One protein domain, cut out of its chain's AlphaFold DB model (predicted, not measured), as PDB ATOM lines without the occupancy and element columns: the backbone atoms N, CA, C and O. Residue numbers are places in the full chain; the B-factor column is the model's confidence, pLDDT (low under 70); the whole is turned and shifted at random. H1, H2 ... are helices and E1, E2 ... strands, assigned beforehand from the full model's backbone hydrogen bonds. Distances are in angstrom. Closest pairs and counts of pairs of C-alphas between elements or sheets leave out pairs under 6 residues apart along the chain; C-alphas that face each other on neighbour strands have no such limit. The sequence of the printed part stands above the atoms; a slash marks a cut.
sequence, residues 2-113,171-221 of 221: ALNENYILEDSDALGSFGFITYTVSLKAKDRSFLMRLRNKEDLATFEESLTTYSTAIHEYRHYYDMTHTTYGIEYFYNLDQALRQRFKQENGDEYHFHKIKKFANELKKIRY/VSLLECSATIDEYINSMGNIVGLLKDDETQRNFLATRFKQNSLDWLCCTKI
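AT A GLANCE: This is residues 2 to 113 and 171 to 221 of the 221 residues of an uncharacterized protein of Acinetobacter ursingii (UniProt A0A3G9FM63). One long helix, H2, runs through the middle, with the small strand hairpin E1-E2 on one side of its residues 53 to 64 and the helix H5 crossing it on the other side; H6 folds back beside H5, and short H1 packs on H2's residues 46 to 54. At the far end of H2 the chain turns a corner into a second helical hairpin, H3-H4, which carries the length onward. The printed part has 163 residues, mostly helix, with elements in the order E1, E2, H1, H2, H3, H4, H5, H6, and its two-stranded sheet is antiparallel. It is loose, with a radius of gyration of the C-alphas of 19.6 A, and only just a rod, spanning 67 by 33 by 27 A.

HOW THE PARTS SIT: E1, residues 16 to 18, and E2, residues 25 to 27, form an antiparallel hairpin, with N 17 to O 26 and N 26 to O 17 within hydrogen-bond range, each at 2.8 A. The closest C-alphas of E1 and H2, residues 44 to 69, are those of Phe 18 and Glu 60, 5.3 A apart. H2 is the hub, touching three helices. H5, residues 171 to 193, touches it at a steep tilt of 41 degrees, opposite ways, closest at the C-alphas of His 59 and Ala 178, 4.6 A. H1, residues 33 to 40, touches H2 at a steep tilt of 64 degrees, closest at the C-alphas of Phe 34 and Ser 50, 4.7 A. H3, residues 71 to 88, touches H2 only at the corner, about perpendicular at 74 degrees, closest at the C-alphas of Met 67 and Gly 73, 3.6 A. H4, residues 99 to 111, forms a helical hairpin with H3, closest at the C-alphas of Ala 83 and Ile 101, 4.4 A. H6, residues 198 to 217, forms another with H5, at a shallow tilt of 6 degrees, closest at the C-alphas of Ile 190 and Arg 201, 6.0 A. H3 and H5 are apart. Every O i to N i+4 pair is within hydrogen-bond range in H1, H2, H3, H5 and H6, and 8 of 9 in H4.

IN THESE COORDINATES: E1 begins at C-alpha 16, (19.208, 42.882, 18.097), and measures 7.2 A; E2 measures 6.8 A and H1 10.4 A. H2 runs 35.6 A from C-alpha 44, (4.707, 42.526, 35.061). H3 measures 25.9 A, H4 18.9 A and H5 32.4 A. H6, 27.8 A, ends at C-alpha 217, (7.193, 61.162, 16.213).

THE WHOLE: The C-alphas farthest apart, of Gly 93 and Thr 199, are 67.8 A apart. Residues 114 to 170 are not printed, and C-alphas 113 and 171 are 9.0 A apart across this cut. Of the links printed whole, none is long. Mean pLDDT of the printed part is 82.4; residues 2 to 14, 90 to 93 and 213 to 221 are under 70.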
ATOM      1  N   ALA A   2      36.096  47.507   1.297       44.31
ATOM      2  CA  ALA A   2      35.224  46.703   2.155       44.31
ATOM      3  C   ALA A   2      33.760  47.049   1.837       44.31
ATOM      4  O   ALA A   2      33.436  48.230   1.703       44.31
ATOM      5  N   LEU A   3      32.897  46.042   1.670       52.78
ATOM      6  CA  LEU A   3      31.451  46.257   1.698       52.78
ATOM      7  C   LEU A   3      31.120  46.608   3.149       52.78
ATOM      8  O   LEU A   3      31.250  45.756   4.022       52.78
ATOM      9  N   ASN A   4      30.837  47.879   3.407       53.84
ATOM     10  CA  ASN A   4      30.527  48.369   4.739       53.84
ATOM     11  C   ASN A   4      29.006  48.517   4.845       53.84
ATOM     12  O   ASN A   4      28.429  49.356   4.152       53.84
ATOM     13  N   GLU A   5      28.368  47.677   5.655       59.94
ATOM     14  CA  GLU A   5      26.921  47.717   5.900       59.94
ATOM     15  C   GLU A   5      26.513  48.772   6.932       59.94
ATOM     16  O   GLU A   5      25.334  49.111   6.988       59.94
ATOM     17  N   ASN A   6      27.476  49.396   7.630       52.84
ATOM     18  CA  ASN A   6      27.224  50.478   8.592       52.84
ATOM     19  C   ASN A   6      26.482  51.677   7.972       52.84
ATOM     20  O   ASN A   6      26.021  52.547   8.689       52.84
ATOM     21  N   TYR A   7      26.373  51.763   6.643       52.03
ATOM     22  CA  TYR A   7      25.628  52.822   5.956       52.03
ATOM     23  C   TYR A   7      24.122  52.547   5.806       52.03
ATOM     24  O   TYR A   7      23.397  53.451   5.384       52.03
ATOM     25  N   ILE A   8      23.653  51.321   6.071       58.28
ATOM     26  CA  ILE A   8      22.267  50.913   5.801       58.28
ATOM     27  C   ILE A   8      21.401  51.258   7.016       58.28
ATOM     28  O   ILE A   8      20.596  52.189   6.937       58.28
ATOM     29  N   LEU A   9      21.667  50.620   8.154       59.47
ATOM     30  CA  LEU A   9      21.110  50.945   9.465       59.47
ATOM     31  C   LEU A   9      22.295  51.101  10.428       59.47
ATOM     32  O   LEU A   9      23.047  50.153  10.634       59.47
ATOM     33  N   GLU A  10      22.540  52.310  10.939       50.53
ATOM     34  CA  GLU A  10      23.528  52.491  12.011       50.53
ATOM     35  C   GLU A  10      22.841  52.091  13.315       50.53
ATOM     36  O   GLU A  10      21.919  52.782  13.749       50.53
ATOM     37  N   ASP A  11      23.271  50.987  13.924       46.72
ATOM     38  CA  ASP A  11      22.758  50.567  15.226       46.72
ATOM     39  C   ASP A  11      23.191  51.548  16.318       46.72
ATOM     40  O   ASP A  11      24.374  51.693  16.634       46.72
ATOM     41  N   SER A  12      22.206  52.191  16.944       44.50
ATOM     42  CA  SER A  12      22.355  52.740  18.287       44.50
ATOM     43  C   SER A  12      21.964  51.664  19.294       44.50
ATOM     44  O   SER A  12      20.778  51.374  19.394       44.50
ATOM     45  N   ASP A  13      22.935  51.085  20.009       44.72
ATOM     46  CA  ASP A  13      22.750  50.196  21.174       44.72
ATOM     47  C   ASP A  13      21.510  49.272  21.112       44.72
ATOM     48  O   ASP A  13      20.701  49.219  22.042       44.72
ATOM     49  N   ALA A  14      21.333  48.545  20.006       60.19
ATOM     50  CA  ALA A  14      20.145  47.728  19.788       60.19
ATOM     51  C   ALA A  14      20.248  46.354  20.485       60.19
ATOM     52  O   ALA A  14      21.306  45.723  20.562       60.19
ATOM     53  N   LEU A  15      19.118  45.867  21.015       72.25
ATOM     54  CA  LEU A  15      18.970  44.519  21.591       72.25
ATOM     55  C   LEU A  15      18.980  43.409  20.519       72.25
ATOM     56  O   LEU A  15      18.898  42.226  20.853       72.25
ATOM     57  N   GLY A  16      19.104  43.770  19.245       80.31
ATOM     58  CA  GLY A  16      19.208  42.882  18.097       80.31
ATOM     59  C   GLY A  16      19.724  43.638  16.880       80.31
ATOM     60  O   GLY A  16      19.864  44.851  16.942       80.31
ATOM     61  N   SER A  17      20.062  42.905  15.822       86.38
ATOM     62  CA  SER A  17      20.469  43.485  14.546       86.38
ATOM     63  C   SER A  17      20.256  42.525  13.380       86.38
ATOM     64  O   SER A  17      20.437  41.305  13.500       86.38
ATOM     65  N   PHE A  18      19.913  43.079  12.221       88.00
ATOM     66  CA  PHE A  18      19.862  42.373  10.951       88.00
ATOM     67  C   PHE A  18      21.052  42.751  10.058       88.00
ATOM     68  O   PHE A  18      21.256  43.909   9.695       88.00
ATOM     69  N   GLY A  19      21.832  41.746   9.654       87.56
ATOM     70  CA  GLY A  19      22.942  41.929   8.719       87.56
ATOM     71  C   GLY A  19      22.468  41.919   7.266       87.56
ATOM     72  O   GLY A  19      22.106  40.869   6.737       87.56
ATOM     73  N   PHE A  20      22.532  43.059   6.578       86.38
ATOM     74  CA  PHE A  20      22.109  43.189   5.175       86.38
ATOM     75  C   PHE A  20      23.053  42.510   4.179       86.38
ATOM     76  O   PHE A  20      22.695  42.334   3.013       86.38
ATOM     77  N   ILE A  21      24.272  42.160   4.592       86.56
ATOM     78  CA  ILE A  21      25.200  41.378   3.764       86.56
ATOM     79  C   ILE A  21      25.140  39.894   4.132       86.56
ATOM     80  O   ILE A  21      25.199  39.036   3.252       86.56
ATOM     81  N   THR A  22      25.036  39.581   5.422       87.19
ATOM     82  CA  THR A  22      25.081  38.204   5.938       87.19
ATOM     83  C   THR A  22      23.717  37.522   5.968       87.19
ATOM     84  O   THR A  22      23.665  36.297   6.057       87.19
ATOM     85  N   TYR A  23      22.626  38.290   5.890       88.94
ATOM     86  CA  TYR A  23      21.244  37.831   6.050       88.94
ATOM     87  C   TYR A  23      20.992  37.144   7.401       88.94
ATOM     88  O   TYR A  23      20.147  36.257   7.525       88.94
ATOM     89  N   THR A  24      21.731  37.554   8.431       89.75
ATOM     90  CA  THR A  24      21.627  37.000   9.784       89.75
ATOM     91  C   THR A  24      20.853  37.940  10.691       89.75
ATOM     92  O   THR A  24      21.219  39.108  10.808       89.75
ATOM     93  N   VAL A  25      19.850  37.406  11.387       89.50
ATOM     94  CA  VAL A  25      19.202  38.074  12.522       89.50
ATOM     95  C   VAL A  25      19.941  37.689  13.797       89.50
ATOM     96  O   VAL A  25      20.048  36.505  14.124       89.50
ATOM     97  N   SER A  26      20.446  38.687  14.510       88.38
ATOM     98  CA  SER A  26      21.138  38.534  15.788       88.38
ATOM     99  C   SER A  26      20.314  39.171  16.894       88.38
ATOM    100  O   SER A  26      19.727  40.229  16.706       88.38
ATOM    101  N   LEU A  27      20.273  38.536  18.064       88.25
ATOM    102  CA  LEU A  27      19.578  39.058  19.239       88.25
ATOM    103  C   LEU A  27      20.482  38.955  20.454       88.25
ATOM    104  O   LEU A  27      21.069  37.905  20.728       88.25
ATOM    105  N   LYS A  28      20.551  40.036  21.223       84.94
ATOM    106  CA  LYS A  28      21.234  40.091  22.509       84.94
ATOM    107  C   LYS A  28      20.304  39.557  23.597       84.94
ATOM    108  O   LYS A  28      19.827  40.287  24.456       84.94
ATOM    109  N   ALA A  29      20.063  38.250  23.555       83.12
ATOM    110  CA  ALA A  29      19.301  37.520  24.559       83.12
ATOM    111  C   ALA A  29      20.150  36.386  25.144       83.12
ATOM    112  O   ALA A  29      20.944  35.764  24.441       83.12
ATOM    113  N   LYS A  30      19.973  36.092  26.439       79.44
ATOM    114  CA  LYS A  30      20.683  34.986  27.104       79.44
ATOM    115  C   LYS A  30      20.323  33.631  26.486       79.44
ATOM    116  O   LYS A  30      21.195  32.799  26.263       79.44
ATOM    117  N   ASP A  31      19.033  33.420  26.246       84.25
ATOM    118  CA  ASP A  31      18.460  32.232  25.621       84.25
ATOM    119  C   ASP A  31      16.992  32.514  25.223       84.25
ATOM    120  O   ASP A  31      16.483  33.624  25.384       84.25
ATOM    121  N   ARG A  32      16.282  31.493  24.725       86.75
ATOM    122  CA  ARG A  32      14.867  31.577  24.304       86.75
ATOM    123  C   ARG A  32      13.844  31.653  25.451       86.75
ATOM    124  O   ARG A  32      12.645  31.554  25.195       86.75
ATOM    125  N   SER A  33      14.276  31.764  26.706       88.81
ATOM    126  CA  SER A  33      13.389  31.804  27.877       88.81
ATOM    127  C   SER A  33      12.426  32.982  27.846       88.81
ATOM    128  O   SER A  33      11.319  32.827  28.349       88.81
ATOM    129  N   PHE A  34      12.775  34.103  27.202       88.31
ATOM    130  CA  PHE A  34      11.868  35.246  27.049       88.31
ATOM    131  C   PHE A  34      10.526  34.844  26.407       88.31
ATOM    132  O   PHE A  34       9.479  35.313  26.837       88.31
ATOM    133  N   LEU A  35      10.520  33.885  25.470       89.31
ATOM    134  CA  LEU A  35       9.284  33.354  24.878       89.31
ATOM    135  C   LEU A  35       8.427  32.600  25.904       89.31
ATOM    136  O   LEU A  35       7.201  32.696  25.892       89.31
ATOM    137  N   MET A  36       9.071  31.833  26.790       88.06
ATOM    138  CA  MET A  36       8.375  31.098  27.848       88.06
ATOM    139  C   MET A  36       7.835  32.050  28.914       88.06
ATOM    140  O   MET A  36       6.688  31.898  29.318       88.06
ATOM    141  N   ARG A  37       8.617  33.058  29.314       87.25
ATOM    142  CA  ARG A  37       8.206  34.077  30.291       87.25
ATOM    143  C   ARG A  37       7.029  34.908  29.789       87.25
ATOM    144  O   ARG A  37       6.065  35.103  30.525       87.25
ATOM    145  N   LEU A  38       7.055  35.291  28.510       87.50
ATOM    146  CA  LEU A  38       5.940  35.965  27.848       87.50
ATOM    147  C   LEU A  38       4.666  35.105  27.902       87.50
ATOM    148  O   LEU A  38       3.611  35.571  28.324       87.50
ATOM    149  N   ARG A  39       4.770  33.819  27.540       86.12
ATOM    150  CA  ARG A  39       3.638  32.878  27.556       86.12
ATOM    151  C   ARG A  39       3.097  32.616  28.964       86.12
ATOM    152  O   ARG A  39       1.882  32.498  29.128       86.12
ATOM    153  N   ASN A  40       3.981  32.470  29.945       86.56
ATOM    154  CA  ASN A  40       3.622  32.111  31.315       86.56
ATOM    155  C   ASN A  40       3.030  33.281  32.101       86.56
ATOM    156  O   ASN A  40       2.465  33.032  33.162       86.56
ATOM    157  N   LYS A  41       3.113  34.512  31.573       78.31
ATOM    158  CA  LYS A  41       2.645  35.726  32.251       78.31
ATOM    159  C   LYS A  41       3.267  35.817  33.649       78.31
ATOM    160  O   LYS A  41       2.558  35.850  34.653       78.31
ATOM    161  N   GLU A  42       4.601  35.768  33.702       77.88
ATOM    162  CA  GLU A  42       5.339  36.053  34.939       77.88
ATOM    163  C   GLU A  42       5.022  37.480  35.432       77.88
ATOM    164  O   GLU A  42       4.138  38.156  34.901       77.88
ATOM    165  N   ASP A  43       5.698  37.951  36.479       87.94
ATOM    166  CA  ASP A  43       5.445  39.300  36.981       87.94
ATOM    167  C   ASP A  43       5.567  40.366  35.873       87.94
ATOM    168  O   ASP A  43       6.244  40.187  34.857       87.94
ATOM    169  N   LEU A  44       4.884  41.494  36.080       85.38
ATOM    170  CA  LEU A  44       4.707  42.526  35.061       85.38
ATOM    171  C   LEU A  44       6.031  43.037  34.474       85.38
ATOM    172  O   LEU A  44       6.098  43.298  33.273       85.38
ATOM    173  N   ALA A  45       7.074  43.167  35.301       88.00
ATOM    174  CA  ALA A  45       8.375  43.652  34.853       88.00
ATOM    175  C   ALA A  45       9.047  42.624  33.937       88.00
ATOM    176  O   ALA A  45       9.531  42.962  32.857       88.00
ATOM    177  N   THR A  46       8.993  41.355  34.326       89.56
ATOM    178  CA  THR A  46       9.524  40.248  33.533       89.56
ATOM    179  C   THR A  46       8.759  40.046  32.218       89.56
ATOM    180  O   THR A  46       9.359  39.726  31.183       89.56
ATOM    181  N   PHE A  47       7.438  40.256  32.223       90.06
ATOM    182  CA  PHE A  47       6.630  40.269  31.005       90.06
ATOM    183  C   PHE A  47       7.045  41.414  30.074       90.06
ATOM    184  O   PHE A  47       7.252  41.172  28.887       90.06
ATOM    185  N   GLU A  48       7.206  42.632  30.602       90.00
ATOM    186  CA  GLU A  48       7.623  43.812  29.833       90.00
ATOM    187  C   GLU A  48       9.011  43.616  29.196       90.00
ATOM    188  O   GLU A  48       9.152  43.793  27.990       90.00
ATOM    189  N   GLU A  49      10.008  43.141  29.950       89.62
ATOM    190  CA  GLU A  49      11.349  42.834  29.419       89.62
ATOM    191  C   GLU A  49      11.301  41.774  28.302       89.62
ATOM    192  O   GLU A  49      11.956  41.884  27.256       89.62
ATOM    193  N   SER A  50      10.494  40.732  28.512       92.00
ATOM    194  CA  SER A  50      10.324  39.655  27.535       92.00
ATOM    195  C   SER A  50       9.602  40.142  26.278       92.00
ATOM    196  O   SER A  50       9.944  39.710  25.174       92.00
ATOM    197  N   LEU A  51       8.647  41.064  26.430       91.56
ATOM    198  CA  LEU A  51       7.956  41.722  25.330       91.56
ATOM    199  C   LEU A  51       8.917  42.600  24.529       91.56
ATOM    200  O   LEU A  51       8.907  42.502  23.310       91.56
ATOM    201  N   THR A  52       9.783  43.385  25.176       90.38
ATOM    202  CA  THR A  52      10.810  44.185  24.489       90.38
ATOM    203  C   THR A  52      11.735  43.301  23.656       90.38
ATOM    204  O   THR A  52      11.927  43.558  22.472       90.38
ATOM    205  N   THR A  53      12.246  42.209  24.234       91.00
ATOM    206  CA  THR A  53      13.123  41.269  23.510       91.00
ATOM    207  C   THR A  53      12.405  40.627  22.319       91.00
ATOM    208  O   THR A  53      12.977  40.488  21.238       91.00
ATOM    209  N   TYR A  54      11.140  40.238  22.503       92.31
ATOM    210  CA  TYR A  54      10.304  39.703  21.431       92.31
ATOM    211  C   TYR A  54      10.047  40.740  20.331       92.31
ATOM    212  O   TYR A  54      10.136  40.412  19.152       92.31
ATOM    213  N   SER A  55       9.764  41.984  20.714       91.50
ATOM    214  CA  SER A  55       9.531  43.103  19.806       91.50
ATOM    215  C   SER A  55      10.729  43.323  18.889       91.50
ATOM    216  O   SER A  55      10.587  43.271  17.670       91.50
ATOM    217  N   THR A  56      11.932  43.401  19.471       90.00
ATOM    218  CA  THR A  56      13.185  43.488  18.714       90.00
ATOM    219  C   THR A  56      13.389  42.277  17.803       90.00
ATOM    220  O   THR A  56      13.766  42.430  16.648       90.00
ATOM    221  N   ALA A  57      13.087  41.061  18.270       91.44
ATOM    222  CA  ALA A  57      13.184  39.864  17.433       91.44
ATOM    223  C   ALA A  57      12.297  39.942  16.182       91.44
ATOM    224  O   ALA A  57      12.730  39.556  15.097       91.44
ATOM    225  N   ILE A  58      11.068  40.440  16.331       93.38
ATOM    226  CA  ILE A  58      10.139  40.639  15.217       93.38
ATOM    227  C   ILE A  58      10.611  41.765  14.296       93.38
ATOM    228  O   ILE A  58      10.550  41.586  13.082       93.38
ATOM    229  N   HIS A  59      11.126  42.866  14.846       92.31
ATOM    230  CA  HIS A  59      11.693  43.974  14.077       92.31
ATOM    231  C   HIS A  59      12.819  43.487  13.150       92.31
ATOM    232  O   HIS A  59      12.745  43.640  11.932       92.31
ATOM    233  N   GLU A  60      13.820  42.791  13.692       90.38
ATOM    234  CA  GLU A  60      14.935  42.292  12.879       90.38
ATOM    235  C   GLU A  60      14.508  41.184  11.909       90.38
ATOM    236  O   GLU A  60      15.004  41.084  10.782       90.38
ATOM    237  N   TYR A  61      13.553  40.339  12.313       93.56
ATOM    238  CA  TYR A  61      12.988  39.335  11.416       93.56
ATOM    239  C   TYR A  61      12.200  39.968  10.264       93.56
ATOM    240  O   TYR A  61      12.214  39.430   9.155       93.56
ATOM    241  N   ARG A  62      11.556  41.121  10.485       94.56
ATOM    242  CA  ARG A  62      10.920  41.881   9.410       94.56
ATOM    243  C   ARG A  62      11.946  42.309   8.375       94.56
ATOM    244  O   ARG A  62      11.698  42.083   7.194       94.56
ATOM    245  N   HIS A  63      13.094  42.843   8.788       92.25
ATOM    246  CA  HIS A  63      14.161  43.201   7.849       92.25
ATOM    247  C   HIS A  63      14.610  41.991   7.024       92.25
ATOM    248  O   HIS A  63      14.686  42.070   5.797       92.25
ATOM    249  N   TYR A  64      14.798  40.829   7.662       93.69
ATOM    250  CA  TYR A  64      15.065  39.581   6.939       93.69
ATOM    251  C   TYR A  64      13.962  39.251   5.924       93.69
ATOM    252  O   TYR A  64      14.260  38.932   4.768       93.69
ATOM    253  N   TYR A  65      12.695  39.333   6.330       94.94
ATOM    254  CA  TYR A  65      11.552  39.064   5.463       94.94
ATOM    255  C   TYR A  65      11.517  40.029   4.274       94.94
ATOM    256  O   TYR A  65      11.416  39.587   3.130       94.94
ATOM    257  N   ASP A  66      11.685  41.327   4.514       93.69
ATOM    258  CA  ASP A  66      11.710  42.347   3.471       93.69
ATOM    259  C   ASP A  66      12.840  42.098   2.470       93.69
ATOM    260  O   ASP A  66      12.632  42.203   1.259       93.69
ATOM    261  N   MET A  67      14.001  41.648   2.941       92.25
ATOM    262  CA  MET A  67      15.155  41.363   2.091       92.25
ATOM    263  C   MET A  67      15.088  40.020   1.348       92.25
ATOM    264  O   MET A  67      15.892  39.794   0.443       92.25
ATOM    265  N   THR A  68      14.138  39.142   1.679       93.62
ATOM    266  CA  THR A  68      14.014  37.799   1.075       93.62
ATOM    267  C   THR A  68      12.703  37.569   0.321       93.62
ATOM    268  O   THR A  68      12.670  36.744  -0.590       93.62
ATOM    269  N   HIS A  69      11.640  38.306   0.652       93.69
ATOM    270  CA  HIS A  69      10.280  38.074   0.147       93.69
ATOM    271  C   HIS A  69       9.681  39.272  -0.603       93.69
ATOM    272  O   HIS A  69       8.542  39.197  -1.063       93.69
ATOM    273  N   THR A  70      10.425  40.369  -0.769       94.75
ATOM    274  CA  THR A  70      10.003  41.503  -1.605       94.75
ATOM    275  C   THR A  70      10.821  41.571  -2.889       94.75
ATOM    276  O   THR A  70      11.962  41.113  -2.943       94.75
ATOM    277  N   THR A  71      10.268  42.197  -3.930       94.12
ATOM    278  CA  THR A  71      11.002  42.443  -5.182       94.12
ATOM    279  C   THR A  71      12.284  43.238  -4.938       94.12
ATOM    280  O   THR A  71      13.318  42.910  -5.511       94.12
ATOM    281  N   TYR A  72      12.231  44.237  -4.048       91.62
ATOM    282  CA  TYR A  72      13.407  45.012  -3.654       91.62
ATOM    283  C   TYR A  72      14.477  44.118  -3.013       91.62
ATOM    284  O   TYR A  72      15.634  44.151  -3.428       91.62
ATOM    285  N   GLY A  73      14.083  43.277  -2.053       93.25
ATOM    286  CA  GLY A  73      14.981  42.351  -1.370       93.25
ATOM    287  C   GLY A  73      15.635  41.337  -2.308       93.25
ATOM    288  O   GLY A  73      16.850  41.148  -2.274       93.25
ATOM    289  N   ILE A  74      14.850  40.740  -3.208       92.69
ATOM    290  CA  ILE A  74      15.343  39.780  -4.205       92.69
ATOM    291  C   ILE A  74      16.313  40.456  -5.187       92.69
ATOM    292  O   ILE A  74      17.366  39.894  -5.499       92.69
ATOM    293  N   GLU A  75      16.004  41.667  -5.661       93.31
ATOM    294  CA  GLU A  75      16.901  42.430  -6.536       93.31
ATOM    295  C   GLU A  75      18.196  42.825  -5.814       93.31
ATOM    296  O   GLU A  75      19.291  42.722  -6.381       93.31
ATOM    297  N   TYR A  76      18.097  43.234  -4.548       92.50
ATOM    298  CA  TYR A  76      19.255  43.507  -3.708       92.50
ATOM    299  C   TYR A  76      20.127  42.254  -3.551       92.50
ATOM    300  O   TYR A  76      21.328  42.320  -3.821       92.50
ATOM    301  N   PHE A  77      19.533  41.108  -3.195       92.62
ATOM    302  CA  PHE A  77      20.240  39.837  -3.022       92.62
ATOM    303  C   PHE A  77      20.957  39.417  -4.306       92.62
ATOM    304  O   PHE A  77      22.128  39.040  -4.281       92.62
ATOM    305  N   TYR A  78      20.283  39.546  -5.451       93.62
ATOM    306  CA  TYR A  78      20.875  39.272  -6.753       93.62
ATOM    307  C   TYR A  78      22.093  40.168  -7.027       93.62
ATOM    308  O   TYR A  78      23.155  39.676  -7.409       93.62
ATOM    309  N   ASN A  79      21.978  41.483  -6.809       92.69
ATOM    310  CA  ASN A  79      23.095  42.407  -7.015       92.69
ATOM    311  C   ASN A  79      24.253  42.149  -6.027       92.69
ATOM    312  O   ASN A  79      25.418  42.274  -6.420       92.69
ATOM    313  N   LEU A  80      23.951  41.745  -4.788       92.00
ATOM    314  CA  LEU A  80      24.938  41.331  -3.792       92.00
ATOM    315  C   LEU A  80      25.678  40.058  -4.232       92.00
ATOM    316  O   LEU A  80      26.907  40.061  -4.250       92.00
ATOM    317  N   ASP A  81      24.967  39.001  -4.645       92.38
ATOM    318  CA  ASP A  81      25.564  37.761  -5.175       92.38
ATOM    319  C   ASP A  81      26.500  38.065  -6.352       92.38
ATOM    320  O   ASP A  81      27.653  37.622  -6.377       92.38
ATOM    321  N   GLN A  82      26.049  38.903  -7.293       91.50
ATOM    322  CA  GLN A  82      26.872  39.330  -8.419       91.50
ATOM    323  C   GLN A  82      28.148  40.041  -7.958       91.50
ATOM    324  O   GLN A  82      29.220  39.744  -8.486       91.50
ATOM    325  N   ALA A  83      28.063  40.948  -6.980       90.75
ATOM    326  CA  ALA A  83      29.222  41.656  -6.442       90.75
ATOM    327  C   ALA A  83      30.186  40.721  -5.689       90.75
ATOM    328  O   ALA A  83      31.397  40.772  -5.920       90.75
ATOM    329  N   LEU A  84      29.665  39.832  -4.837       88.44
ATOM    330  CA  LEU A  84      30.462  38.885  -4.056       88.44
ATOM    331  C   LEU A  84      31.214  37.902  -4.957       88.44
ATOM    332  O   LEU A  84      32.415  37.712  -4.773       88.44
ATOM    333  N   ARG A  85      30.562  37.346  -5.988       88.06
ATOM    334  CA  ARG A  85      31.219  36.456  -6.962       88.06
ATOM    335  C   ARG A  85      32.417  37.113  -7.639       88.06
ATOM    336  O   ARG A  85      33.411  36.434  -7.875       88.06
ATOM    337  N   GLN A  86      32.335  38.406  -7.960       86.94
ATOM    338  CA  GLN A  86      33.471  39.119  -8.552       86.94
ATOM    339  C   GLN A  86      34.565  39.402  -7.528       86.94
ATOM    340  O   GLN A  86      35.741  39.275  -7.850       86.94
ATOM    341  N   ARG A  87      34.199  39.710  -6.279       80.00
ATOM    342  CA  ARG A  87      35.167  39.890  -5.192       80.00
ATOM    343  C   ARG A  87      35.999  38.625  -4.957       80.00
ATOM    344  O   ARG A  87      37.214  38.722  -4.863       80.00
ATOM    345  N   PHE A  88      35.376  37.446  -4.924       77.12
ATOM    346  CA  PHE A  88      36.095  36.171  -4.761       77.12
ATOM    347  C   PHE A  88      36.906  35.755  -5.999       77.12
ATOM    348  O   PHE A  88      37.780  34.903  -5.901       77.12
ATOM    349  N   LYS A  89      36.644  36.360  -7.163       75.69
ATOM    350  CA  LYS A  89      37.424  36.174  -8.397       75.69
ATOM    351  C   LYS A  89      38.503  37.238  -8.601       75.69
ATOM    352  O   LYS A  89      39.233  37.157  -9.584       75.69
ATOM    353  N   GLN A  90      38.615  38.216  -7.701       64.00
ATOM    354  CA  GLN A  90      39.560  39.325  -7.830       64.00
ATOM    355  C   GLN A  90      41.016  38.836  -7.907       64.00
ATOM    356  O   GLN A  90      41.812  39.414  -8.639       64.00
ATOM    357  N   GLU A  91      41.338  37.729  -7.234       62.88
ATOM    358  CA  GLU A  91      42.661  37.088  -7.282       62.88
ATOM    359  C   GLU A  91      42.967  36.426  -8.642       62.88
ATOM    360  O   GLU A  91      44.129  36.238  -8.984       62.88
ATOM    361  N   ASN A  92      41.939  36.149  -9.454       66.38
ATOM    362  CA  ASN A  92      42.045  35.518 -10.776       66.38
ATOM    363  C   ASN A  92      41.970  36.520 -11.951       66.38
ATOM    364  O   ASN A  92      41.942  36.094 -13.104       66.38
ATOM    365  N   GLY A  93      41.935  37.835 -11.684       59.38
ATOM    366  CA  GLY A  93      42.170  38.877 -12.698       59.38
ATOM    367  C   GLY A  93      41.014  39.238 -13.647       59.38
ATOM    368  O   GLY A  93      41.265  39.810 -14.704       59.38
ATOM    369  N   ASP A  94      39.749  38.951 -13.315       72.31
ATOM    370  CA  ASP A  94      38.597  39.285 -14.184       72.31
ATOM    371  C   ASP A  94      38.087  40.734 -13.988       72.31
ATOM    372  O   ASP A  94      36.959  40.986 -13.547       72.31
ATOM    373  N   GLU A  95      38.947  41.712 -14.296       80.56
ATOM    374  CA  GLU A  95      38.677  43.147 -14.095       80.56
ATOM    375  C   GLU A  95      37.462  43.661 -14.886       80.56
ATOM    376  O   GLU A  95      36.754  44.565 -14.429       80.56
ATOM    377  N   TYR A  96      37.156  43.049 -16.036       83.38
ATOM    378  CA  TYR A  96      36.019  43.417 -16.891       83.38
ATOM    379  C   TYR A  96      34.680  43.376 -16.145       83.38
ATOM    380  O   TYR A  96      33.762  44.143 -16.451       83.38
ATOM    381  N   HIS A  97      34.564  42.530 -15.121       85.56
ATOM    382  CA  HIS A  97      33.341  42.360 -14.347       85.56
ATOM    383  C   HIS A  97      33.308  43.153 -13.032       85.56
ATOM    384  O   HIS A  97      32.267  43.176 -12.366       85.56
ATOM    385  N   PHE A  98      34.367  43.885 -12.665       87.25
ATOM    386  CA  PHE A  98      34.407  44.667 -11.415       87.25
ATOM    387  C   PHE A  98      33.378  45.801 -11.371       87.25
ATOM    388  O   PHE A  98      32.976  46.240 -10.287       87.25
ATOM    389  N   HIS A  99      32.856  46.221 -12.525       88.38
ATOM    390  CA  HIS A  99      31.728  47.147 -12.599       88.38
ATOM    391  C   HIS A  99      30.499  46.647 -11.814       88.38
ATOM    392  O   HIS A  99      29.719  47.470 -11.340       88.38
ATOM    393  N   LYS A 100      30.339  45.330 -11.598       90.12
ATOM    394  CA  LYS A 100      29.273  44.749 -10.759       90.12
ATOM    395  C   LYS A 100      29.428  45.112  -9.279       90.12
ATOM    396  O   LYS A 100      28.444  45.466  -8.636       90.12
ATOM    397  N   ILE A 101      30.662  45.117  -8.766       88.56
ATOM    398  CA  ILE A 101      30.974  45.576  -7.400       88.56
ATOM    399  C   ILE A 101      30.637  47.064  -7.279       88.56
ATOM    400  O   ILE A 101      29.974  47.485  -6.333       88.56
ATOM    401  N   LYS A 102      31.041  47.865  -8.274       87.38
ATOM    402  CA  LYS A 102      30.745  49.302  -8.309       87.38
ATOM    403  C   LYS A 102      29.245  49.586  -8.414       87.38
ATOM    404  O   LYS A 102      28.763  50.499  -7.748       87.38
ATOM    405  N   LYS A 103      28.514  48.810  -9.219       88.75
ATOM    406  CA  LYS A 103      27.055  48.895  -9.342       88.75
ATOM    407  C   LYS A 103      26.402  48.670  -7.982       88.75
ATOM    408  O   LYS A 103      25.679  49.548  -7.530       88.75
ATOM    409  N   PHE A 104      26.731  47.574  -7.295       89.81
ATOM    410  CA  PHE A 104      26.185  47.291  -5.966       89.81
ATOM    411  C   PHE A 104      26.550  48.376  -4.940       89.81
ATOM    412  O   PHE A 104      25.676  48.882  -4.247       89.81
ATOM    413  N   ALA A 105      27.803  48.841  -4.917       85.88
ATOM    414  CA  ALA A 105      28.214  49.943  -4.045       85.88
ATOM    415  C   ALA A 105      27.455  51.256  -4.324       85.88
ATOM    416  O   ALA A 105      27.228  52.048  -3.413       85.88
ATOM    417  N   ASN A 106      27.071  51.511  -5.578       83.56
ATOM    418  CA  ASN A 106      26.233  52.655  -5.922       83.56
ATOM    419  C   ASN A 106      24.772  52.444  -5.497       83.56
ATOM    420  O   ASN A 106      24.139  53.422  -5.121       83.56
ATOM    421  N   GLU A 107      24.243  51.216  -5.532       82.44
ATOM    422  CA  GLU A 107      22.910  50.917  -4.988       82.44
ATOM    423  C   GLU A 107      22.866  51.127  -3.471       82.44
ATOM    424  O   GLU A 107      21.960  51.802  -2.996       82.44
ATOM    425  N   LEU A 108      23.892  50.691  -2.725       81.12
ATOM    426  CA  LEU A 108      23.990  50.938  -1.276       81.12
ATOM    427  C   LEU A 108      23.876  52.430  -0.927       81.12
ATOM    428  O   LEU A 108      23.188  52.807   0.017       81.12
ATOM    429  N   LYS A 109      24.488  53.300  -1.739       76.06
ATOM    430  CA  LYS A 109      24.418  54.760  -1.566       76.06
ATOM    431  C   LYS A 109      23.043  55.366  -1.848       76.06
ATOM    432  O   LYS A 109      22.838  56.525  -1.513       76.06
ATOM    433  N   LYS A 110      22.138  54.645  -2.513       76.06
ATOM    434  CA  LYS A 110      20.780  55.122  -2.810       76.06
ATOM    435  C   LYS A 110      19.762  54.700  -1.757       76.06
ATOM    436  O   LYS A 110      18.674  55.264  -1.739       76.06
ATOM    437  N   ILE A 111      20.092  53.724  -0.908       80.12
ATOM    438  CA  ILE A 111      19.176  53.238   0.135       80.12
ATOM    439  C   ILE A 111      18.861  54.380   1.114       80.12
ATOM    440  O   ILE A 111      17.701  54.581   1.478       80.12
ATOM    441  N   ARG A 112      19.882  55.179   1.453       81.31
ATOM    442  CA  ARG A 112      19.779  56.403   2.250       81.31
ATOM    443  C   ARG A 112      20.142  57.614   1.394       81.31
ATOM    444  O   ARG A 112      21.206  57.652   0.781       81.31
ATOM    445  N   TYR A 113      19.276  58.621   1.373       83.56
ATOM    446  CA  TYR A 113      19.592  59.878   0.704       83.56
ATOM    447  C   TYR A 113      20.634  60.683   1.498       83.56
ATOM    448  O   TYR A 113      20.622  60.650   2.730       83.56
ATOM    449  N   VAL A 171      15.529  53.028   3.308       84.00
ATOM    450  CA  VAL A 171      15.741  52.822   4.753       84.00
ATOM    451  C   VAL A 171      14.475  53.167   5.535       84.00
ATOM    452  O   VAL A 171      13.995  52.355   6.310       84.00
ATOM    453  N   SER A 172      13.886  54.338   5.279       82.44
ATOM    454  CA  SER A 172      12.668  54.780   5.973       82.44
ATOM    455  C   SER A 172      11.494  53.819   5.766       82.44
ATOM    456  O   SER A 172      10.682  53.647   6.669       82.44
ATOM    457  N   LEU A 173      11.396  53.187   4.591       86.38
ATOM    458  CA  LEU A 173      10.355  52.201   4.309       86.38
ATOM    459  C   LEU A 173      10.576  50.889   5.078       86.38
ATOM    460  O   LEU A 173       9.610  50.369   5.630       86.38
ATOM    461  N   LEU A 174      11.815  50.391   5.125       88.31
ATOM    462  CA  LEU A 174      12.188  49.174   5.859       88.31
ATOM    463  C   LEU A 174      12.012  49.349   7.377       88.31
ATOM    464  O   LEU A 174      11.447  48.496   8.048       88.31
ATOM    465  N   GLU A 175      12.410  50.499   7.921       85.62
ATOM    466  CA  GLU A 175      12.177  50.820   9.336       85.62
ATOM    467  C   GLU A 175      10.687  50.931   9.662       85.62
ATOM    468  O   GLU A 175      10.224  50.474  10.708       85.62
ATOM    469  N   CYS A 176       9.906  51.518   8.750       87.00
ATOM    470  CA  CYS A 176       8.465  51.644   8.914       87.00
ATOM    471  C   CYS A 176       7.779  50.271   8.916       87.00
ATOM    472  O   CYS A 176       6.958  50.010   9.796       87.00
ATOM    473  N   SER A 177       8.127  49.367   7.987       90.50
ATOM    474  CA  SER A 177       7.576  48.004   7.983       90.50
ATOM    475  C   SER A 177       7.950  47.241   9.255       90.50
ATOM    476  O   SER A 177       7.079  46.594   9.841       90.50
ATOM    477  N   ALA A 178       9.198  47.352   9.719       90.12
ATOM    478  CA  ALA A 178       9.668  46.710  10.948       90.12
ATOM    479  C   ALA A 178       8.956  47.241  12.194       90.12
ATOM    480  O   ALA A 178       8.471  46.456  13.009       90.12
ATOM    481  N   THR A 179       8.781  48.559  12.287       89.25
ATOM    482  CA  THR A 179       8.061  49.219  13.387       89.25
ATOM    483  C   THR A 179       6.577  48.840  13.414       89.25
ATOM    484  O   THR A 179       6.011  48.617  14.485       89.25
ATOM    485  N   ILE A 180       5.927  48.727  12.249       89.69
ATOM    486  CA  ILE A 180       4.526  48.288  12.159       89.69
ATOM    487  C   ILE A 180       4.378  46.843  12.653       89.69
ATOM    488  O   ILE A 180       3.479  46.570  13.454       89.69
ATOM    489  N   ASP A 181       5.249  45.930  12.212       91.00
ATOM    490  CA  ASP A 181       5.193  44.527  12.637       91.00
ATOM    491  C   ASP A 181       5.506  44.383  14.135       91.00
ATOM    492  O   ASP A 181       4.807  43.635  14.826       91.00
ATOM    493  N   GLU A 182       6.466  45.146  14.667       91.06
ATOM    494  CA  GLU A 182       6.698  45.283  16.110       91.06
ATOM    495  C   GLU A 182       5.408  45.693  16.834       91.06
ATOM    496  O   GLU A 182       4.958  44.996  17.750       91.06
ATOM    497  N   TYR A 183       4.766  46.781  16.400       91.69
ATOM    498  CA  TYR A 183       3.586  47.317  17.071       91.69
ATOM    499  C   TYR A 183       2.426  46.318  17.072       91.69
ATOM    500  O   TYR A 183       1.824  46.061  18.120       91.69
ATOM    501  N   ILE A 184       2.114  45.728  15.913       93.50
ATOM    502  CA  ILE A 184       0.999  44.784  15.760       93.50
ATOM    503  C   ILE A 184       1.219  43.548  16.633       93.50
ATOM    504  O   ILE A 184       0.312  43.144  17.369       93.50
ATOM    505  N   ASN A 185       2.412  42.952  16.585       94.44
ATOM    506  CA  ASN A 185       2.691  41.722  17.319       94.44
ATOM    507  C   ASN A 185       2.780  41.966  18.832       94.44
ATOM    508  O   ASN A 185       2.228  41.187  19.613       94.44
ATOM    509  N   SER A 186       3.409  43.062  19.260       93.25
ATOM    510  CA  SER A 186       3.518  43.413  20.679       93.25
ATOM    511  C   SER A 186       2.155  43.752  21.286       93.25
ATOM    512  O   SER A 186       1.800  43.222  22.342       93.25
ATOM    513  N   MET A 187       1.323  44.532  20.588       93.56
ATOM    514  CA  MET A 187      -0.061  44.782  21.009       93.56
ATOM    515  C   MET A 187      -0.903  43.502  21.030       93.56
ATOM    516  O   MET A 187      -1.695  43.312  21.956       93.56
ATOM    517  N   GLY A 188      -0.714  42.608  20.056       93.19
ATOM    518  CA  GLY A 188      -1.356  41.293  20.031       93.19
ATOM    519  C   GLY A 188      -1.018  40.455  21.267       93.19
ATOM    520  O   GLY A 188      -1.919  39.889  21.888       93.19
ATOM    521  N   ASN A 189       0.251  40.441  21.683       92.75
ATOM    522  CA  ASN A 189       0.689  39.757  22.900       92.75
ATOM    523  C   ASN A 189       0.108  40.391  24.167       92.75
ATOM    524  O   ASN A 189      -0.410  39.662  25.012       92.75
ATOM    525  N   ILE A 190       0.124  41.722  24.294       93.06
ATOM    526  CA  ILE A 190      -0.476  42.416  25.446       93.06
ATOM    527  C   ILE A 190      -1.965  42.065  25.560       93.06
ATOM    528  O   ILE A 190      -2.425  41.636  26.616       93.06
ATOM    529  N   VAL A 191      -2.730  42.206  24.473       92.25
ATOM    530  CA  VAL A 191      -4.183  41.972  24.486       92.25
ATOM    531  C   VAL A 191      -4.514  40.492  24.686       92.25
ATOM    532  O   VAL A 191      -5.410  40.162  25.462       92.25
ATOM    533  N   GLY A 192      -3.804  39.600  23.995       90.00
ATOM    534  CA  GLY A 192      -4.086  38.168  24.003       90.00
ATOM    535  C   GLY A 192      -3.634  37.468  25.281       90.00
ATOM    536  O   GLY A 192      -4.377  36.659  25.844       90.00
ATOM    537  N   LEU A 193      -2.430  37.779  25.765       89.38
ATOM    538  CA  LEU A 193      -1.863  37.130  26.943       89.38
ATOM    539  C   LEU A 193      -2.401  37.762  28.227       89.38
ATOM    540  O   LEU A 193      -2.725  37.024  29.147       89.38
ATOM    541  N   LEU A 194      -2.648  39.070  28.296       88.62
ATOM    542  CA  LEU A 194      -3.233  39.707  29.489       88.62
ATOM    543  C   LEU A 194      -4.762  39.845  29.410       88.62
ATOM    544  O   LEU A 194      -5.356  40.704  30.053       88.62
ATOM    545  N   LYS A 195      -5.433  38.986  28.634       87.81
ATOM    546  CA  LYS A 195      -6.895  39.033  28.452       87.81
ATOM    547  C   LYS A 195      -7.683  38.979  29.774       87.81
ATOM    548  O   LYS A 195      -8.722  39.624  29.873       87.81
ATOM    549  N   ASP A 196      -7.161  38.244  30.759       89.38
ATOM    550  CA  ASP A 196      -7.798  37.986  32.056       89.38
ATOM    551  C   ASP A 196      -7.405  39.027  33.133       89.38
ATOM    552  O   ASP A 196      -8.020  39.060  34.194       89.38
ATOM    553  N   ASP A 197      -6.411  39.887  32.864       90.06
ATOM    554  CA  ASP A 197      -5.962  40.967  33.757       90.06
ATOM    555  C   ASP A 197      -6.103  42.323  33.052       90.06
ATOM    556  O   ASP A 197      -5.182  42.854  32.423       90.06
ATOM    557  N   GLU A 198      -7.308  42.884  33.141       91.94
ATOM    558  CA  GLU A 198      -7.651  44.152  32.498       91.94
ATOM    559  C   GLU A 198      -6.785  45.326  32.975       91.94
ATOM    560  O   GLU A 198      -6.452  46.206  32.177       91.94
ATOM    561  N   THR A 199      -6.382  45.332  34.247       92.19
ATOM    562  CA  THR A 199      -5.600  46.438  34.812       92.19
ATOM    563  C   THR A 199      -4.196  46.453  34.216       92.19
ATOM    564  O   THR A 199      -3.766  47.478  33.682       92.19
ATOM    565  N   GLN A 200      -3.503  45.309  34.234       89.50
ATOM    566  CA  GLN A 200      -2.165  45.197  33.650       89.50
ATOM    567  C   GLN A 200      -2.186  45.397  32.133       89.50
ATOM    568  O   GLN A 200      -1.329  46.099  31.591       89.50
ATOM    569  N   ARG A 201      -3.200  44.851  31.449       92.50
ATOM    570  CA  ARG A 201      -3.393  45.040  30.007       92.50
ATOM    571  C   ARG A 201      -3.502  46.518  29.645       92.50
ATOM    572  O   ARG A 201      -2.799  46.974  28.746       92.50
ATOM    573  N   ASN A 202      -4.369  47.267  30.326       92.94
ATOM    574  CA  ASN A 202      -4.599  48.679  30.020       92.94
ATOM    575  C   ASN A 202      -3.365  49.536  30.339       92.94
ATOM    576  O   ASN A 202      -3.021  50.425  29.556       92.94
ATOM    577  N   PHE A 203      -2.671  49.238  31.443       92.12
ATOM    578  CA  PHE A 203      -1.415  49.893  31.801       92.12
ATOM    579  C   PHE A 203      -0.340  49.692  30.722       92.12
ATOM    580  O   PHE A 203       0.154  50.671  30.158       92.12
ATOM    581  N   LEU A 204      -0.025  48.440  30.370       90.94
ATOM    582  CA  LEU A 204       1.012  48.141  29.378       90.94
ATOM    583  C   LEU A 204       0.637  48.605  27.974       90.94
ATOM    584  O   LEU A 204       1.487  49.151  27.282       90.94
ATOM    585  N   ALA A 205      -0.621  48.456  27.556       91.75
ATOM    586  CA  ALA A 205      -1.068  48.945  26.253       91.75
ATOM    587  C   ALA A 205      -0.905  50.466  26.130       91.75
ATOM    588  O   ALA A 205      -0.492  50.961  25.082       91.75
ATOM    589  N   THR A 206      -1.222  51.215  27.189       90.56
ATOM    590  CA  THR A 206      -1.067  52.676  27.199       90.56
ATOM    591  C   THR A 206       0.404  53.065  27.154       90.56
ATOM    592  O   THR A 206       0.794  53.884  26.324       90.56
ATOM    593  N   ARG A 207       1.231  52.429  27.990       88.06
ATOM    594  CA  ARG A 207       2.672  52.680  28.043       88.06
ATOM    595  C   ARG A 207       3.369  52.329  26.726       88.06
ATOM    596  O   ARG A 207       4.139  53.129  26.210       88.06
ATOM    597  N   PHE A 208       3.055  51.173  26.144       87.94
ATOM    598  CA  PHE A 208       3.622  50.734  24.870       87.94
ATOM    599  C   PHE A 208       3.241  51.680  23.726       87.94
ATOM    600  O   PHE A 208       4.099  52.060  22.933       87.94
ATOM    601  N   LYS A 209       1.979  52.132  23.673       85.94
ATOM    602  CA  LYS A 209       1.535  53.140  22.699       85.94
ATOM    603  C   LYS A 209       2.275  54.462  22.850       85.94
ATOM    604  O   LYS A 209       2.652  55.034  21.838       85.94
ATOM    605  N   GLN A 210       2.481  54.939  24.078       81.44
ATOM    606  CA  GLN A 210       3.247  56.165  24.327       81.44
ATOM    607  C   GLN A 210       4.681  56.025  23.809       81.44
ATOM    608  O   GLN A 210       5.090  56.820  22.973       81.44
ATOM    609  N   ASN A 211       5.380  54.949  24.186       78.56
ATOM    610  CA  ASN A 211       6.745  54.687  23.720       78.56
ATOM    611  C   ASN A 211       6.832  54.561  22.187       78.56
ATOM    612  O   ASN A 211       7.753  55.095  21.577       78.56
ATOM    613  N   SER A 212       5.865  53.879  21.562       73.19
ATOM    614  CA  SER A 212       5.819  53.686  20.104       73.19
ATOM    615  C   SER A 212       5.540  54.994  19.361       73.19
ATOM    616  O   SER A 212       6.132  55.257  18.318       73.19
ATOM    617  N   LEU A 213       4.634  55.828  19.884       66.38
ATOM    618  CA  LEU A 213       4.322  57.133  19.303       66.38
ATOM    619  C   LEU A 213       5.479  58.106  19.469       66.38
ATOM    620  O   LEU A 213       5.755  58.850  18.537       66.38
ATOM    621  N   ASP A 214       6.175  58.084  20.602       58.66
ATOM    622  CA  ASP A 214       7.378  58.888  20.773       58.66
ATOM    623  C   ASP A 214       8.485  58.403  19.815       58.66
ATOM    624  O   ASP A 214       9.156  59.229  19.224       58.66
ATOM    625  N   TRP A 215       8.604  57.107  19.505       55.56
ATOM    626  CA  TRP A 215       9.518  56.622  18.453       55.56
ATOM    627  C   TRP A 215       9.112  57.027  17.024       55.56
ATOM    628  O   TRP A 215       9.959  57.407  16.217       55.56
ATOM    629  N   LEU A 216       7.816  56.978  16.703       53.44
ATOM    630  CA  LEU A 216       7.286  57.383  15.395       53.44
ATOM    631  C   LEU A 216       7.337  58.906  15.188       53.44
ATOM    632  O   LEU A 216       7.548  59.356  14.065       53.44
ATOM    633  N   CYS A 217       7.153  59.695  16.252       44.78
ATOM    634  CA  CYS A 217       7.193  61.162  16.213       44.78
ATOM    635  C   CYS A 217       8.596  61.736  16.457       44.78
ATOM    636  O   CYS A 217       8.860  62.862  16.050       44.78
ATOM    637  N   CYS A 218       9.482  60.990  17.121       37.59
ATOM    638  CA  CYS A 218      10.855  61.385  17.442       37.59
ATOM    639  C   CYS A 218      11.883  60.473  16.769       37.59
ATOM    640  O   CYS A 218      12.967  60.265  17.322       37.59
ATOM    641  N   THR A 219      11.580  59.931  15.583       37.06
ATOM    642  CA  THR A 219      12.626  59.357  14.728       37.06
ATOM    643  C   THR A 219      13.688  60.436  14.587       37.06
ATOM    644  O   THR A 219      13.408  61.480  14.008       37.06
ATOM    645  N   LYS A 220      14.840  60.209  15.235       32.81
ATOM    646  CA  LYS A 220      15.969  61.133  15.374       32.81
ATOM    647  C   LYS A 220      16.094  62.017  14.125       32.81
ATOM    648  O   LYS A 220      16.530  61.531  13.080       32.81
ATOM    649  N   ILE A 221      15.651  63.268  14.255       32.16
ATOM    650  CA  ILE A 221      15.977  64.358  13.333       32.16
ATOM    651  C   ILE A 221      17.473  64.644  13.461       32.16
ATOM    652  O   ILE A 221      17.983  64.592  14.606       32.16
TER     653      ILE A 221